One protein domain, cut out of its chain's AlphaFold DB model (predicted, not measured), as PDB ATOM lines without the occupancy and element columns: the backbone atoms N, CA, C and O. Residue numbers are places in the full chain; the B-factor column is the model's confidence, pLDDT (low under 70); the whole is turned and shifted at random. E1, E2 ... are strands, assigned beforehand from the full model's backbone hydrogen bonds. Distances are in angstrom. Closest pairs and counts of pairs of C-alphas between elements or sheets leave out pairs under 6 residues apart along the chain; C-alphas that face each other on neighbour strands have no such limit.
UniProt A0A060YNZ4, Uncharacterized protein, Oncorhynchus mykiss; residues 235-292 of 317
ATOM      1  N   LEU A 235      73.964  95.144  40.854       76.25
ATOM      2  CA  LEU A 235      74.472  96.058  41.871       76.25
ATOM      3  C   LEU A 235      73.904  97.449  41.578       76.25
ATOM      4  O   LEU A 235      74.073  97.940  40.466       76.25
ATOM      5  N   SER A 236      73.192  98.032  42.546       78.00
ATOM      6  CA  SER A 236      72.563  99.362  42.440       78.00
ATOM      7  C   SER A 236      71.718  99.556  41.168       78.00
ATOM      8  O   SER A 236      71.857 100.540  40.458       78.00
ATOM      9  N   GLY A 237      70.884  98.565  40.822       76.81
ATOM     10  CA  GLY A 237      70.060  98.558  39.598       76.81
ATOM     11  C   GLY A 237      70.807  98.168  38.311       76.81
ATOM     12  O   GLY A 237      70.205  97.630  37.382       76.81
ATOM     13  N   CYS A 238      72.128  98.329  38.278       78.81
ATOM     14  CA  CYS A 238      72.976  98.020  37.131       78.81
ATOM     15  C   CYS A 238      73.284  96.516  37.033       78.81
ATOM     16  O   CYS A 238      73.376  95.807  38.039       78.81
ATOM     17  N   SER A 239      73.483  96.002  35.814       88.19
ATOM     18  CA  SER A 239      73.704  94.568  35.560       88.19
ATOM     19  C   SER A 239      75.095  94.274  34.998       88.19
ATOM     20  O   SER A 239      75.647  95.055  34.223       88.19
ATOM     21  N   SER A 240      75.689  93.134  35.366       89.31
ATOM     22  CA  SER A 240      77.018  92.774  34.872       89.31
ATOM     23  C   SER A 240      76.991  92.490  33.370       89.31
ATOM     24  O   SER A 240      76.196  91.673  32.887       89.31
ATOM     25  N   ARG A 241      77.914  93.106  32.623       87.31
ATOM     26  CA  ARG A 241      78.019  92.995  31.158       87.31
ATOM     27  C   ARG A 241      78.213  91.549  30.702       87.31
ATOM     28  O   ARG A 241      77.638  91.125  29.697       87.31
ATOM     29  N   ARG A 242      78.972  90.768  31.476       86.94
ATOM     30  CA  ARG A 242      79.187  89.327  31.276       86.94
ATOM     31  C   ARG A 242      78.277  88.500  32.183       86.94
ATOM     32  O   ARG A 242      77.879  88.939  33.260       86.94
ATOM     33  N   VAL A 243      77.992  87.277  31.745       87.06
ATOM     34  CA  VAL A 243      77.310  86.249  32.539       87.06
ATOM     35  C   VAL A 243      78.369  85.392  33.235       87.06
ATOM     36  O   VAL A 243      79.270  84.865  32.582       87.06
ATOM     37  N   TYR A 244      78.256  85.223  34.549       85.00
ATOM     38  CA  TYR A 244      79.212  84.494  35.378       85.00
ATOM     39  C   TYR A 244      78.635  83.156  35.857       85.00
ATOM     40  O   TYR A 244      77.425  82.971  35.977       85.00
ATOM     41  N   LYS A 245      79.517  82.196  36.152       80.56
ATOM     42  CA  LYS A 245      79.170  80.916  36.795       80.56
ATOM     43  C   LYS A 245      79.902  80.809  38.141       80.56
ATOM     44  O   LYS A 245      80.886  80.070  38.224       80.56
ATOM     45  N   PRO A 246      79.494  81.589  39.164       80.56
ATOM     46  CA  PRO A 246      80.104  81.526  40.487       80.56
ATOM     47  C   PRO A 246      79.966  80.121  41.092       80.56
ATOM     48  O   PRO A 246      79.008  79.392  40.819       80.56
ATOM     49  N   LYS A 247      80.952  79.735  41.906       76.38
ATOM     50  CA  LYS A 247      80.852  78.570  42.791       76.38
ATOM     51  C   LYS A 247      80.341  79.036  44.151       76.38
ATOM     52  O   LYS A 247      80.671  80.139  44.572       76.38
ATOM     53  N   PHE A 248      79.633  78.154  44.842       80.19
ATOM     54  CA  PHE A 248      79.197  78.340  46.223       80.19
ATOM     55  C   PHE A 248      79.650  77.141  47.063       80.19
ATOM     56  O   PHE A 248      79.849  76.043  46.526       80.19
ATOM     57  N   CYS A 249      79.852  77.333  48.362       76.81
ATOM     58  CA  CYS A 249      80.121  76.214  49.261       76.81
ATOM     59  C   CYS A 249      78.806  75.534  49.663       76.81
ATOM     60  O   CYS A 249      77.755  76.171  49.683       76.81
ATOM     61  N   GLY A 250      78.863  74.215  49.861       76.88
ATOM     62  CA  GLY A 250      77.717  73.405  50.279       76.88
ATOM     63  C   GLY A 250      77.728  73.163  51.786       76.88
ATOM     64  O   GLY A 250      78.222  73.982  52.552       76.88
ATOM     65  N   VAL A 251      77.241  71.994  52.197       73.75
ATOM     66  CA  VAL A 251      77.300  71.510  53.585       73.75
ATOM     67  C   VAL A 251      78.223  70.290  53.695       73.75
ATOM     68  O   VAL A 251      78.422  69.560  52.716       73.75
ATOM     69  N   CYS A 252      78.806  70.066  54.873       76.25
ATOM     70  CA  CYS A 252      79.521  68.828  55.193       76.25
ATOM     71  C   CYS A 252      78.551  67.847  55.866       76.25
ATOM     72  O   CYS A 252      77.648  68.256  56.588       76.25
ATOM     73  N   THR A 253      78.730  66.545  55.643       72.56
ATOM     74  CA  THR A 253      77.854  65.499  56.207       72.56
ATOM     75  C   THR A 253      78.204  65.104  57.643       72.56
ATOM     76  O   THR A 253      77.582  64.203  58.189       72.56
ATOM     77  N   ASP A 254      79.227  65.721  58.236       70.88
ATOM     78  CA  ASP A 254      79.829  65.341  59.519       70.88
ATOM     79  C   ASP A 254      79.817  66.483  60.552       70.88
ATOM     80  O   ASP A 254      80.740  66.626  61.349       70.88
ATOM     81  N   GLY A 255      78.786  67.335  60.508       66.19
ATOM     82  CA  GLY A 255      78.587  68.438  61.462       66.19
ATOM     83  C   GLY A 255      79.541  69.628  61.297       66.19
ATOM     84  O   GLY A 255      79.407  70.620  62.007       66.19
ATOM     85  N   ARG A 256      80.486  69.567  60.352       79.50
ATOM     86  CA  ARG A 256      81.372  70.684  59.999       79.50
ATOM     87  C   ARG A 256      80.696  71.675  59.052       79.50
ATOM     88  O   ARG A 256      79.874  71.311  58.212       79.50
ATOM     89  N   CYS A 257      81.128  72.926  59.107       77.94
ATOM     90  CA  CYS A 257      80.794  73.942  58.110       77.94
ATOM     91  C   CYS A 257      81.745  73.852  56.902       77.94
ATOM     92  O   CYS A 257      82.946  73.625  57.070       77.94
ATOM     93  N   CYS A 258      81.215  74.039  55.683       80.75
ATOM     94  CA  CYS A 258      82.011  74.091  54.450       80.75
ATOM     95  C   CYS A 258      82.194  75.558  54.026       80.75
ATOM     96  O   CYS A 258      81.258  76.181  53.525       80.75
ATOM     97  N   THR A 259      83.383  76.122  54.228       80.00
ATOM     98  CA  THR A 259      83.700  77.541  53.967       80.00
ATOM     99  C   THR A 259      84.598  77.703  52.733       80.00
ATOM    100  O   THR A 259      85.178  76.719  52.258       80.00
ATOM    101  N   PRO A 260      84.716  78.914  52.149       83.94
ATOM    102  CA  PRO A 260      85.654  79.170  51.058       83.94
ATOM    103  C   PRO A 260      87.105  78.972  51.513       83.94
ATOM    104  O   PRO A 260      87.618  79.733  52.323       83.94
ATOM    105  N   HIS A 261      87.779  77.973  50.947       82.50
ATOM    106  CA  HIS A 261      89.180  77.658  51.245       82.50
ATOM    107  C   HIS A 261      90.147  78.439  50.355       82.50
ATOM    108  O   HIS A 261      91.213  78.871  50.778       82.50
ATOM    109  N   SER A 262      89.777  78.622  49.088       81.19
ATOM    110  CA  SER A 262      90.504  79.509  48.191       81.19
ATOM    111  C   SER A 262      89.542  80.279  47.311       81.19
ATOM    112  O   SER A 262      88.528  79.752  46.837       81.19
ATOM    113  N   THR A 263      89.867  81.543  47.085       85.19
ATOM    114  CA  THR A 263      89.075  82.495  46.312       85.19
ATOM    115  C   THR A 263      89.986  83.215  45.317       85.19
ATOM    116  O   THR A 263      91.209  83.118  45.377       85.19
ATOM    117  N   VAL A 264      89.396  83.883  44.332       86.25
ATOM    118  CA  VAL A 264      90.104  84.817  43.455       86.25
ATOM    119  C   VAL A 264      89.289  86.091  43.351       86.25
ATOM    120  O   VAL A 264      88.082  86.032  43.123       86.25
ATOM    121  N   THR A 265      89.936  87.238  43.488       88.25
ATOM    122  CA  THR A 265      89.296  88.523  43.214       88.25
ATOM    123  C   THR A 265      89.430  88.824  41.728       88.25
ATOM    124  O   THR A 265      90.530  88.785  41.184       88.25
ATOM    125  N   ALA A 266      88.316  89.104  41.058       85.19
ATOM    126  CA  ALA A 266      88.289  89.498  39.655       85.19
ATOM    127  C   ALA A 266      87.407  90.733  39.466       85.19
ATOM    128  O   ALA A 266      86.428  90.937  40.183       85.19
ATOM    129  N   GLU A 267      87.764  91.568  38.499       87.75
ATOM    130  CA  GLU A 267      87.000  92.765  38.166       87.75
ATOM    131  C   GLU A 267      85.763  92.416  37.329       87.75
ATOM    132  O   GLU A 267      85.835  91.661  36.354       87.75
ATOM    133  N   VAL A 268      84.622  92.972  37.723       88.69
ATOM    134  CA  VAL A 268      83.322  92.783  37.084       88.69
ATOM    135  C   VAL A 268      82.832  94.132  36.585       88.69
ATOM    136  O   VAL A 268      82.714  95.082  37.352       88.69
ATOM    137  N   GLU A 269      82.560  94.201  35.289       92.06
ATOM    138  CA  GLU A 269      82.032  95.378  34.602       92.06
ATOM    139  C   GLU A 269      80.498  95.348  34.623       92.06
ATOM    140  O   GLU A 269      79.889  94.343  34.234       92.06
ATOM    141  N   PHE A 270      79.890  96.443  35.069       90.69
ATOM    142  CA  PHE A 270      78.450  96.671  35.135       90.69
ATOM    143  C   PHE A 270      78.033  97.722  34.106       90.69
ATOM    144  O   PHE A 270      78.831  98.587  33.748       90.69
ATOM    145  N   HIS A 271      76.801  97.622  33.613       90.62
ATOM    146  CA  HIS A 271      76.129  98.653  32.822       90.62
ATOM    147  C   HIS A 271      74.771  98.955  33.460       90.62
ATOM    148  O   HIS A 271      74.035  98.032  33.833       90.62
ATOM    149  N   CYS A 272      74.474 100.240  33.587       88.50
ATOM    150  CA  CYS A 272      73.241 100.791  34.132       88.50
ATOM    151  C   CYS A 272      72.256 101.117  32.993       88.50
ATOM    152  O   CYS A 272      72.695 101.330  31.857       88.50
ATOM    153  N   PRO A 273      70.933 101.122  33.238       84.31
ATOM    154  CA  PRO A 273      69.948 101.487  32.216       84.31
ATOM    155  C   PRO A 273      70.086 102.941  31.729       84.31
ATOM    156  O   PRO A 273      69.716 103.222  30.594       84.31
ATOM    157  N   GLU A 274      70.674 103.834  32.531       82.44
ATOM    158  CA  GLU A 274      70.979 105.229  32.180       82.44
ATOM    159  C   GLU A 274      72.139 105.372  31.171       82.44
ATOM    160  O   GLU A 274      72.361 106.453  30.632       82.44
ATOM    161  N   GLY A 275      72.868 104.286  30.877       80.62
ATOM    162  CA  GLY A 275      73.999 104.259  29.940       80.62
ATOM    163  C   GLY A 275      75.381 104.249  30.602       80.62
ATOM    164  O   GLY A 275      76.368 103.933  29.936       80.62
ATOM    165  N   ASP A 276      75.454 104.514  31.908       81.88
ATOM    166  CA  ASP A 276      76.704 104.488  32.666       81.88
ATOM    167  C   ASP A 276      77.281 103.076  32.835       81.88
ATOM    168  O   ASP A 276      76.570 102.068  32.924       81.88
ATOM    169  N   ALA A 277      78.612 103.004  32.920       86.81
ATOM    170  CA  ALA A 277      79.348 101.762  33.103       86.81
ATOM    171  C   ALA A 277      80.470 101.919  34.133       86.81
ATOM    172  O   ALA A 277      81.307 102.813  34.036       86.81
ATOM    173  N   PHE A 278      80.536 100.992  35.089       88.12
ATOM    174  CA  PHE A 278      81.560 100.984  36.136       88.12
ATOM    175  C   PHE A 278      82.099  99.573  36.389       88.12
ATOM    176  O   PHE A 278      81.538  98.570  35.938       88.12
ATOM    177  N   ARG A 279      83.225  99.476  37.102       86.62
ATOM    178  CA  ARG A 279      83.911  98.206  37.381       86.62
ATOM    179  C   ARG A 279      84.072  98.001  38.885       86.62
ATOM    180  O   ARG A 279      84.486  98.905  39.602       86.62
ATOM    181  N   ARG A 280      83.757  96.799  39.374       81.31
ATOM    182  CA  ARG A 280      83.838  96.428  40.797       81.31
ATOM    183  C   ARG A 280      84.664  95.156  40.964       81.31
ATOM    184  O   ARG A 280      84.433  94.161  40.281       81.31
ATOM    185  N   LYS A 281      85.624  95.161  41.891       80.31
ATOM    186  CA  LYS A 281      86.364  93.954  42.291       80.31
ATOM    187  C   LYS A 281      85.427  93.040  43.090       80.31
ATOM    188  O   LYS A 281      84.909  93.455  44.119       80.31
ATOM    189  N   MET A 282      85.209  91.814  42.616       81.50
ATOM    190  CA  MET A 282      84.355  90.809  43.259       81.50
ATOM    191  C   MET A 282      85.130  89.522  43.538       81.50
ATOM    192  O   MET A 282      86.002  89.124  42.765       81.50
ATOM    193  N   MET A 283      84.799  88.856  44.643       82.44
ATOM    194  CA  MET A 283      85.438  87.612  45.064       82.44
ATOM    195  C   MET A 283      84.710  86.389  44.484       82.44
ATOM    196  O   MET A 283      83.501  86.236  44.629       82.44
ATOM    197  N   PHE A 284      85.458  85.484  43.854       81.75
ATOM    198  CA  PHE A 284      84.959  84.249  43.253       81.75
ATOM    199  C   PHE A 284      85.567  83.031  43.945       81.75
ATOM    200  O   PHE A 284      86.785  82.844  43.948       81.75
ATOM    201  N   ILE A 285      84.724  82.151  44.482       82.94
ATOM    202  CA  ILE A 285      85.171  80.940  45.177       82.94
ATOM    203  C   ILE A 285      85.832  79.966  44.183       82.94
ATOM    204  O   ILE A 285      85.248  79.582  43.164       82.94
ATOM    205  N   LYS A 286      87.064  79.539  44.482       82.56
ATOM    206  CA  LYS A 286      87.808  78.507  43.741       82.56
ATOM    207  C   LYS A 286      87.594  77.131  44.370       82.56
ATOM    208  O   LYS A 286      87.240  76.206  43.635       82.56
ATOM    209  N   THR A 287      87.774  76.996  45.684       77.38
ATOM    210  CA  THR A 287      87.576  75.746  46.447       77.38
ATOM    211  C   THR A 287      86.927  76.017  47.805       77.38
ATOM    212  O   THR A 287      86.967  77.146  48.290       77.38
ATOM    213  N   CYS A 288      86.343  74.981  48.409       83.94
ATOM    214  CA  CYS A 288      85.782  75.007  49.760       83.94
ATOM    215  C   CYS A 288      86.402  73.875  50.591       83.94
ATOM    216  O   CYS A 288      86.734  72.829  50.024       83.94
ATOM    217  N   SER A 289      86.518  74.055  51.905       82.12
ATOM    218  CA  SER A 289      86.995  73.041  52.856       82.12
ATOM    219  C   SER A 289      86.014  72.893  54.020       82.12
ATOM    220  O   SER A 289      85.244  73.802  54.303       82.12
ATOM    221  N   CYS A 290      86.033  71.730  54.677       80.94
ATOM    222  CA  CYS A 290      85.261  71.480  55.895       80.94
ATOM    223  C   CYS A 290      86.160  71.623  57.126       80.94
ATOM    224  O   CYS A 290      87.132  70.871  57.244       80.94
ATOM    225  N   HIS A 291      85.805  72.501  58.059       77.31
ATOM    226  CA  HIS A 291      86.518  72.705  59.328       77.31
ATOM    227  C   HIS A 291      85.542  72.764  60.514       77.31
ATOM    228  O   HIS A 291      84.341  72.952  60.315       77.31
ATOM    229  N   HIS A 292      86.050  72.583  61.736       76.38
ATOM    230  CA  HIS A 292      85.241  72.668  62.961       76.38
ATOM    231  C   HIS A 292      85.087  74.107  63.473       76.38
ATOM    232  O   HIS A 292      84.075  74.416  64.097       76.38
TER     233      HIS A 292
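This is residues 235 to 292 of the 317 residues of an uncharacterized protein of Oncorhynchus mykiss (UniProt A0A060YNZ4). This is a long, twisted hairpin of two strands, E2 and E3, which makes nearly the whole length of a rod; the short strand E1 lies beside E2 at the end near the hairpin's turn, and the long link from E1 to E2 runs back along the hairpin to its other end. E2 and E3 bend together, at residues 262 and 287. The printed part has 58 residues, with no named helix and three named strands, E1, E2 and E3 along the chain, in one antiparallel sheet of order E1 - E2 - E3; the class is all strand. It is only just loose, close to extended, with a radius of gyration of the C-alphas of 15.5 A and spans of 49 by 18 by 16 A.

The printed part begins at Leu 235. E1 is residues 238 to 240, and its first C-alpha, that of Cys 238, is at (72.976, 98.020, 37.131). Residues 241 to 256 hold no named element. E2 is residues 257 to 271, 35.7 A from first to last C-alpha; it begins at C-alpha 257, at (80.794, 73.942, 58.110), and bends by 76 degrees at residue 262. E3 is residues 277 to 291, 39.8 A long, bends by 52 degrees at residue 287, and ends at C-alpha 291, at (86.518, 72.705, 59.328).

The three strands form a meander, each strand the antiparallel neighbour of the one before, in a twisted sheet. E1 and E3 are its edge strands and E2 is its inner strand. E1 and E2 are a hairpin, with 113 degrees between their directions. The C-alphas of Ser 240 and Phe 270 face each other at 4.2 A, and N 239 and O 271 are within hydrogen-bond range at 2.9 A, as are N 271 and O 239 at 2.9 A. E2 and E3 are a hairpin too, with 168 degrees between their directions. Their C-alphas face each other from 271 and 277, 4.5 A apart, to 257 and 290, 5.6 A apart. Across this pair N 264 and O 284 are 2.8 A apart, and N 259 and O 289 are 3.0 A apart, both within hydrogen-bond range. At the two bends, the C-alphas of Ser 262 and Thr 287 face each other at 5.1 A.

The two C-alphas farthest apart are those of Asp 254 and Gly 275, 49.2 A. The link from E1 to E2 is long, with 16 residues, and the link from E2 to E3 is tight, with 5. The printed part has no cut. The mean pLDDT of the printed part is 82.0, and one residue, Gly 255, is under 70.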